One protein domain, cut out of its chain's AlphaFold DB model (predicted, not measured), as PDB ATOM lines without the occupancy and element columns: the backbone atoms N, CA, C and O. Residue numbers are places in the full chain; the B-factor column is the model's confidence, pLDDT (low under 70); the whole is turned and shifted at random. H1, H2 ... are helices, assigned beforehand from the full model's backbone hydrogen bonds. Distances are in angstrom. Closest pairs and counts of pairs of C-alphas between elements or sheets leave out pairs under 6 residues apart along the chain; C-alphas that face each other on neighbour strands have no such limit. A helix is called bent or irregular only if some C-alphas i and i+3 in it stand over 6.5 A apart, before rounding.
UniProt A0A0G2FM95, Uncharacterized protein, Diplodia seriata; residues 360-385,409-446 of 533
ATOM      1  N   SER A 360     288.833 239.212 365.845       74.00
ATOM      2  CA  SER A 360     289.238 238.125 364.952       74.00
ATOM      3  C   SER A 360     289.071 238.572 363.492       74.00
ATOM      4  O   SER A 360     287.996 239.017 363.087       74.00
ATOM      5  N   LEU A 361     290.134 238.469 362.687       71.62
ATOM      6  CA  LEU A 361     290.065 238.750 361.246       71.62
ATOM      7  C   LEU A 361     289.050 237.823 360.559       71.62
ATOM      8  O   LEU A 361     288.302 238.262 359.686       71.62
ATOM      9  N   ASP A 362     288.973 236.574 361.023       66.62
ATOM     10  CA  ASP A 362     288.024 235.574 360.534       66.62
ATOM     11  C   ASP A 362     286.579 236.005 360.845       66.62
ATOM     12  O   ASP A 362     285.687 235.865 360.008       66.62
ATOM     13  N   ASP A 363     286.349 236.650 361.996       69.06
ATOM     14  CA  ASP A 363     285.046 237.236 362.316       69.06
ATOM     15  C   ASP A 363     284.681 238.392 361.382       69.06
ATOM     16  O   ASP A 363     283.530 238.494 360.947       69.06
ATOM     17  N   LEU A 364     285.630 239.271 361.059       69.50
ATOM     18  CA  LEU A 364     285.356 240.395 360.167       69.50
ATOM     19  C   LEU A 364     285.003 239.907 358.757       69.50
ATOM     20  O   LEU A 364     284.039 240.381 358.155       69.50
ATOM     21  N   LEU A 365     285.726 238.902 358.266       74.81
ATOM     22  CA  LEU A 365     285.484 238.304 356.955       74.81
ATOM     23  C   LEU A 365     284.200 237.459 356.917       74.81
ATOM     24  O   LEU A 365     283.573 237.361 355.865       74.81
ATOM     25  N   ALA A 366     283.740 236.938 358.058       71.44
ATOM     26  CA  ALA A 366     282.450 236.255 358.176       71.44
ATOM     27  C   ALA A 366     281.235 237.209 358.240       71.44
ATOM     28  O   ALA A 366     280.094 236.764 358.077       71.44
ATOM     29  N   GLN A 367     281.427 238.517 358.472       71.38
ATOM     30  CA  GLN A 367     280.314 239.475 358.612       71.38
ATOM     31  C   GLN A 367     279.354 239.528 357.411       71.38
ATOM     32  O   GLN A 367     278.144 239.543 357.650       71.38
ATOM     33  N   PRO A 368     279.808 239.530 356.140       74.00
ATOM     34  CA  PRO A 368     278.901 239.574 354.992       74.00
ATOM     35  C   PRO A 368     277.970 238.358 354.918       74.00
ATOM     36  O   PRO A 368     276.787 238.512 354.620       74.00
ATOM     37  N   VAL A 369     278.478 237.164 355.247       69.12
ATOM     38  CA  VAL A 369     277.686 235.923 355.260       69.12
ATOM     39  C   VAL A 369     276.682 235.942 356.413       69.12
ATOM     40  O   VAL A 369     275.500 235.696 356.192       69.12
ATOM     41  N   ARG A 370     277.109 236.345 357.619       73.31
ATOM     42  CA  ARG A 370     276.206 236.517 358.774       73.31
ATOM     43  C   ARG A 370     275.093 237.528 358.503       73.31
ATOM     44  O   ARG A 370     273.955 237.337 358.919       73.31
ATOM     45  N   ARG A 371     275.405 238.607 357.780       75.25
ATOM     46  CA  ARG A 371     274.413 239.608 357.379       75.25
ATOM     47  C   ARG A 371     273.424 239.060 356.354       75.25
ATOM     48  O   ARG A 371     272.245 239.390 356.436       75.25
ATOM     49  N   LEU A 372     273.880 238.232 355.413       72.19
ATOM     50  CA  LEU A 372     273.004 237.572 354.449       72.19
ATOM     51  C   LEU A 372     272.039 236.596 355.141       72.19
ATOM     52  O   LEU A 372     270.846 236.640 354.858       72.19
ATOM     53  N   ASP A 373     272.525 235.801 356.097       72.00
ATOM     54  CA  ASP A 373     271.687 234.917 356.921       72.00
ATOM     55  C   ASP A 373     270.628 235.712 357.711       72.00
ATOM     56  O   ASP A 373     269.435 235.413 357.658       72.00
ATOM     57  N   ALA A 374     271.025 236.823 358.341       74.50
ATOM     58  CA  ALA A 374     270.087 237.711 359.029       74.50
ATOM     59  C   ALA A 374     269.002 238.278 358.089       74.50
ATOM     60  O   ALA A 374     267.838 238.377 358.484       74.50
ATOM     61  N   LEU A 375     269.354 238.631 356.846       74.94
ATOM     62  CA  LEU A 375     268.395 239.098 355.837       74.94
ATOM     63  C   LEU A 375     267.407 238.002 355.430       74.94
ATOM     64  O   LEU A 375     266.212 238.282 355.334       74.94
ATOM     65  N   VAL A 376     267.877 236.764 355.246       74.00
ATOM     66  CA  VAL A 376     267.010 235.609 354.966       74.00
ATOM     67  C   VAL A 376     266.038 235.394 356.127       74.00
ATOM     68  O   VAL A 376     264.831 235.367 355.909       74.00
ATOM     69  N   GLN A 377     266.529 235.358 357.369       76.44
ATOM     70  CA  GLN A 377     265.688 235.171 358.556       76.44
ATOM     71  C   GLN A 377     264.643 236.282 358.729       76.44
ATOM     72  O   GLN A 377     263.490 236.001 359.067       76.44
ATOM     73  N   MET A 378     265.014 237.546 358.490       75.00
ATOM     74  CA  MET A 378     264.072 238.670 358.531       75.00
ATOM     75  C   MET A 378     262.998 238.545 357.447       75.00
ATOM     76  O   MET A 378     261.815 238.711 357.743       75.00
ATOM     77  N   ALA A 379     263.384 238.197 356.217       72.19
ATOM     78  CA  ALA A 379     262.442 237.996 355.122       72.19
ATOM     79  C   ALA A 379     261.476 236.831 355.405       72.19
ATOM     80  O   ALA A 379     260.268 236.982 355.218       72.19
ATOM     81  N   THR A 380     261.963 235.706 355.941       77.00
ATOM     82  CA  THR A 380     261.118 234.571 356.347       77.00
ATOM     83  C   THR A 380     260.091 234.981 357.406       77.00
ATOM     84  O   THR A 380     258.919 234.619 357.294       77.00
ATOM     85  N   ARG A 381     260.495 235.775 358.408       78.50
ATOM     86  CA  ARG A 381     259.582 236.268 359.454       78.50
ATOM     87  C   ARG A 381     258.501 237.186 358.886       78.50
ATOM     88  O   ARG A 381     257.342 237.018 359.245       78.50
ATOM     89  N   LEU A 382     258.852 238.096 357.974       76.12
ATOM     90  CA  LEU A 382     257.888 238.999 357.328       76.12
ATOM     91  C   LEU A 382     256.831 238.237 356.510       76.12
ATOM     92  O   LEU A 382     255.651 238.596 356.520       76.12
ATOM     93  N   VAL A 383     257.231 237.157 355.835       75.94
ATOM     94  CA  VAL A 383     256.299 236.283 355.101       75.94
ATOM     95  C   VAL A 383     255.366 235.534 356.061       75.94
ATOM     96  O   VAL A 383     254.164 235.462 355.809       75.94
ATOM     97  N   GLN A 384     255.884 235.030 357.187       78.75
ATOM     98  CA  GLN A 384     255.084 234.344 358.213       78.75
ATOM     99  C   GLN A 384     254.080 235.274 358.909       78.75
ATOM    100  O   GLN A 384     252.956 234.863 359.184       78.75
ATOM    101  N   THR A 385     254.442 236.532 359.177       76.00
ATOM    102  CA  THR A 385     253.508 237.503 359.770       76.00
ATOM    103  C   THR A 385     252.424 237.932 358.789       76.00
ATOM    104  O   THR A 385     251.303 238.210 359.203       76.00
ATOM    105  N   SER A 409     258.012 239.824 347.679       79.25
ATOM    106  CA  SER A 409     257.424 238.756 346.877       79.25
ATOM    107  C   SER A 409     258.099 237.419 347.224       79.25
ATOM    108  O   SER A 409     259.316 237.397 347.459       79.25
ATOM    109  N   PRO A 410     257.376 236.285 347.201       79.06
ATOM    110  CA  PRO A 410     257.979 234.963 347.389       79.06
ATOM    111  C   PRO A 410     259.166 234.697 346.445       79.06
ATOM    112  O   PRO A 410     260.104 233.987 346.803       79.06
ATOM    113  N   ALA A 411     259.174 235.323 345.262       79.75
ATOM    114  CA  ALA A 411     260.285 235.252 344.318       79.75
ATOM    115  C   ALA A 411     261.563 235.932 344.848       79.75
ATOM    116  O   ALA A 411     262.667 235.458 344.585       79.75
ATOM    117  N   THR A 412     261.439 237.014 345.620       80.00
ATOM    118  CA  THR A 412     262.581 237.696 346.247       80.00
ATOM    119  C   THR A 412     263.195 236.844 347.356       80.00
ATOM    120  O   THR A 412     264.419 236.741 347.429       80.00
ATOM    121  N   LEU A 413     262.363 236.179 348.169       83.69
ATOM    122  CA  LEU A 413     262.828 235.232 349.187       83.69
ATOM    123  C   LEU A 413     263.591 234.064 348.541       83.69
ATOM    124  O   LEU A 413     264.719 233.781 348.933       83.69
ATOM    125  N   ALA A 414     263.030 233.461 347.488       83.19
ATOM    126  CA  ALA A 414     263.679 232.363 346.769       83.19
ATOM    127  C   ALA A 414     265.048 232.769 346.190       83.19
ATOM    128  O   ALA A 414     266.009 232.004 346.260       83.19
ATOM    129  N   ARG A 415     265.175 233.994 345.660       82.31
ATOM    130  CA  ARG A 415     266.462 234.521 345.169       82.31
ATOM    131  C   ARG A 415     267.482 234.718 346.293       82.31
ATOM    132  O   ARG A 415     268.654 234.409 346.095       82.31
ATOM    133  N   LEU A 416     267.050 235.206 347.457       77.69
ATOM    134  CA  LEU A 416     267.913 235.353 348.633       77.69
ATOM    135  C   LEU A 416     268.399 233.996 349.158       77.69
ATOM    136  O   LEU A 416     269.574 233.863 349.489       77.69
ATOM    137  N   GLU A 417     267.537 232.978 349.179       82.25
ATOM    138  CA  GLU A 417     267.907 231.620 349.595       82.25
ATOM    139  C   GLU A 417     268.913 230.960 348.641       82.25
ATOM    140  O   GLU A 417     269.846 230.295 349.097       82.25
ATOM    141  N   VAL A 418     268.754 231.155 347.325       89.50
ATOM    142  CA  VAL A 418     269.723 230.677 346.322       89.50
ATOM    143  C   VAL A 418     271.079 231.348 346.532       89.50
ATOM    144  O   VAL A 418     272.080 230.649 346.674       89.50
ATOM    145  N   LEU A 419     271.104 232.679 346.658       79.62
ATOM    146  CA  LEU A 419     272.337 233.433 346.904       79.62
ATOM    147  C   LEU A 419     273.015 233.014 348.218       79.62
ATOM    148  O   LEU A 419     274.234 232.874 348.274       79.62
ATOM    149  N   HIS A 420     272.234 232.786 349.276       80.81
ATOM    150  CA  HIS A 420     272.746 232.304 350.557       80.81
ATOM    151  C   HIS A 420     273.410 230.931 350.423       80.81
ATOM    152  O   HIS A 420     274.527 230.733 350.907       80.81
ATOM    153  N   ARG A 421     272.772 230.002 349.703       82.00
ATOM    154  CA  ARG A 421     273.318 228.665 349.444       82.00
ATOM    155  C   ARG A 421     274.616 228.721 348.636       82.00
ATOM    156  O   ARG A 421     275.564 228.024 348.982       82.00
ATOM    157  N   GLU A 422     274.674 229.559 347.604       83.31
ATOM    158  CA  GLU A 422     275.883 229.769 346.796       83.31
ATOM    159  C   GLU A 422     277.028 230.362 347.626       83.31
ATOM    160  O   GLU A 422     278.162 229.897 347.538       83.31
ATOM    161  N   CYS A 423     276.736 231.343 348.487       71.94
ATOM    162  CA  CYS A 423     277.729 231.923 349.387       71.94
ATOM    163  C   CYS A 423     278.278 230.908 350.395       71.94
ATOM    164  O   CYS A 423     279.486 230.889 350.626       71.94
ATOM    165  N   LEU A 424     277.425 230.059 350.974       77.38
ATOM    166  CA  LEU A 424     277.872 229.001 351.884       77.38
ATOM    167  C   LEU A 424     278.700 227.933 351.165       77.38
ATOM    168  O   LEU A 424     279.713 227.494 351.703       77.38
ATOM    169  N   ALA A 425     278.311 227.548 349.948       79.00
ATOM    170  CA  ALA A 425     279.079 226.606 349.139       79.00
ATOM    171  C   ALA A 425     280.470 227.161 348.796       79.00
ATOM    172  O   ALA A 425     281.461 226.465 348.996       79.00
ATOM    173  N   ALA A 426     280.553 228.426 348.368       74.00
ATOM    174  CA  ALA A 426     281.821 229.095 348.081       74.00
ATOM    175  C   ALA A 426     282.714 229.216 349.331       74.00
ATOM    176  O   ALA A 426     283.920 228.986 349.265       74.00
ATOM    177  N   LEU A 427     282.128 229.530 350.491       74.62
ATOM    178  CA  LEU A 427     282.867 229.572 351.753       74.62
ATOM    179  C   LEU A 427     283.416 228.188 352.131       74.62
ATOM    180  O   LEU A 427     284.570 228.080 352.535       74.62
ATOM    181  N   ALA A 428     282.618 227.131 351.968       74.81
ATOM    182  CA  ALA A 428     283.042 225.763 352.255       74.81
ATOM    183  C   ALA A 428     284.175 225.296 351.323       74.81
ATOM    184  O   ALA A 428     285.129 224.676 351.791       74.81
ATOM    185  N   THR A 429     284.111 225.621 350.025       73.19
ATOM    186  CA  THR A 429     285.190 225.296 349.076       73.19
ATOM    187  C   THR A 429     286.491 226.016 349.413       73.19
ATOM    188  O   THR A 429     287.561 225.419 349.320       73.19
ATOM    189  N   GLU A 430     286.414 227.273 349.854       70.62
ATOM    190  CA  GLU A 430     287.594 228.054 350.236       70.62
ATOM    191  C   GLU A 430     288.185 227.598 351.568       70.62
ATOM    192  O   GLU A 430     289.403 227.473 351.680       70.62
ATOM    193  N   GLN A 431     287.345 227.280 352.558       73.25
ATOM    194  CA  GLN A 431     287.809 226.685 353.812       73.25
ATOM    195  C   GLN A 431     288.553 225.376 353.534       73.25
ATOM    196  O   GLN A 431     289.659 225.178 354.026       73.25
ATOM    197  N   HIS A 432     288.001 224.528 352.662       69.44
ATOM    198  CA  HIS A 432     288.660 223.298 352.241       69.44
ATOM    199  C   HIS A 432     290.005 223.557 351.539       69.44
ATOM    200  O   HIS A 432     290.988 222.874 351.821       69.44
ATOM    201  N   ALA A 433     290.083 224.561 350.657       64.81
ATOM    202  CA  ALA A 433     291.330 224.944 349.994       64.81
ATOM    203  C   ALA A 433     292.383 225.472 350.985       64.81
ATOM    204  O   ALA A 433     293.557 225.111 350.882       64.81
ATOM    205  N   ALA A 434     291.974 226.282 351.965       65.69
ATOM    206  CA  ALA A 434     292.842 226.770 353.030       65.69
ATOM    207  C   ALA A 434     293.357 225.627 353.915       65.69
ATOM    208  O   ALA A 434     294.555 225.558 354.190       65.69
ATOM    209  N   ASP A 435     292.482 224.698 354.301       68.44
ATOM    210  CA  ASP A 435     292.849 223.522 355.089       68.44
ATOM    211  C   ASP A 435     293.836 222.626 354.321       68.44
ATOM    212  O   ASP A 435     294.804 222.133 354.901       68.44
ATOM    213  N   LEU A 436     293.661 222.465 353.001       63.44
ATOM    214  CA  LEU A 436     294.610 221.756 352.131       63.44
ATOM    215  C   LEU A 436     295.964 222.468 352.025       63.44
ATOM    216  O   LEU A 436     297.003 221.810 352.053       63.44
ATOM    217  N   GLN A 437     295.981 223.798 351.907       62.22
ATOM    218  CA  GLN A 437     297.222 224.580 351.882       62.22
ATOM    219  C   GLN A 437     297.971 224.491 353.214       62.22
ATOM    220  O   GLN A 437     299.185 224.290 353.219       62.22
ATOM    221  N   GLU A 438     297.261 224.578 354.339       64.81
ATOM    222  CA  GLU A 438     297.837 224.412 355.673       64.81
ATOM    223  C   GLU A 438     298.334 222.979 355.889       64.81
ATOM    224  O   GLU A 438     299.426 222.773 356.420       64.81
ATOM    225  N   LEU A 439     297.589 221.974 355.419       64.81
ATOM    226  CA  LEU A 439     298.030 220.583 355.427       64.81
ATOM    227  C   LEU A 439     299.305 220.410 354.595       64.81
ATOM    228  O   LEU A 439     300.262 219.818 355.086       64.81
ATOM    229  N   HIS A 440     299.362 220.955 353.376       60.62
ATOM    230  CA  HIS A 440     300.572 220.945 352.551       60.62
ATOM    231  C   HIS A 440     301.737 221.638 353.256       60.62
ATOM    232  O   HIS A 440     302.822 221.066 353.317       60.62
ATOM    233  N   ARG A 441     301.517 222.810 353.864       63.38
ATOM    234  CA  ARG A 441     302.534 223.526 354.644       63.38
ATOM    235  C   ARG A 441     303.053 222.668 355.793       63.38
ATOM    236  O   ARG A 441     304.264 222.556 355.958       63.38
ATOM    237  N   ARG A 442     302.167 222.024 356.558       63.06
ATOM    238  CA  ARG A 442     302.536 221.122 357.661       63.06
ATOM    239  C   ARG A 442     303.274 219.891 357.165       63.06
ATOM    240  O   ARG A 442     304.287 219.534 357.748       63.06
ATOM    241  N   VAL A 443     302.827 219.264 356.081       60.56
ATOM    242  CA  VAL A 443     303.508 218.112 355.468       60.56
ATOM    243  C   VAL A 443     304.897 218.502 354.958       60.56
ATOM    244  O   VAL A 443     305.857 217.773 355.201       60.56
ATOM    245  N   SER A 444     305.044 219.675 354.340       58.84
ATOM    246  CA  SER A 444     306.345 220.219 353.935       58.84
ATOM    247  C   SER A 444     307.232 220.574 355.136       58.84
ATOM    248  O   SER A 444     308.420 220.255 355.126       58.84
ATOM    249  N   ALA A 445     306.670 221.157 356.199       54.47
ATOM    250  CA  ALA A 445     307.371 221.477 357.445       54.47
ATOM    251  C   ALA A 445     307.727 220.230 358.272       54.47
ATOM    252  O   ALA A 445     308.714 220.230 358.998       54.47
ATOM    253  N   MET A 446     307.006 219.118 358.122       51.22
ATOM    254  CA  MET A 446     307.395 217.824 358.696       51.22
ATOM    255  C   MET A 446     308.678 217.255 358.058       51.22
ATOM    256  O   MET A 446     309.302 216.367 358.641       51.22
TER     257      MET A 446
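This is residues 360 to 385 and 409 to 446 of the 533 residues of an uncharacterized protein of Diplodia seriata (UniProt A0A0G2FM95). Two long helices, H1 and H2, lie side by side and run opposite ways, touching along a part of their lengths, while the last part of the longer helix, residues 428 to 445 of H2, sticks out alone. The first residues, 360 to 365, also stand free, and H1 has a kink near residue 368. The printed part has 64 residues with two named helices, H1 then H2 along the chain, and no named strand; the class is all helix. The whole is extended, with a radius of gyration of the C-alphas of 16.7 A, and its C-alphas span 57 by 23 by 13 A.

H1 holds residues 361 to 385 and measures 36.6 A from its first to its last C-alpha; C-alpha 361 is at (290.065, 238.750, 361.246), and C-alpha 385 is at (253.508, 237.503, 359.770). It is irregular, but only just: C-alphas 365 and 368 are 7.0 A apart. H2 holds residues 410 to 445 and measures 52.2 A; its last C-alpha, that of Ala 445, is at (307.371, 221.477, 357.445).

H1 and H2 touch, with 11 pairs of C-alphas within 8 A. The closest C-alphas are those of Val 376 and Leu 416, 6.4 A apart. H1 touches H2 with residues 369 to 380 alone, and H2 touches H1 with residues 413 to 424 alone. Their lines stand at a shallow tilt of 23 degrees, opposite ways, the line of H1 being a rough one. In H2 every O i to N i+4 pair is within hydrogen-bond range; in H1 19 of 21 are.

The two C-alphas farthest apart are those of Thr 385 and Met 446, at 57.4 A. Residues 386 to 408 are not printed, and the link from H1 to H2 runs across this cut, where C-alphas 385 and 409 are 13.5 A apart. The mean pLDDT of the printed part is 72.8; it is under 70 at residues 362 to 364, residue 369 and residues 432 to 446.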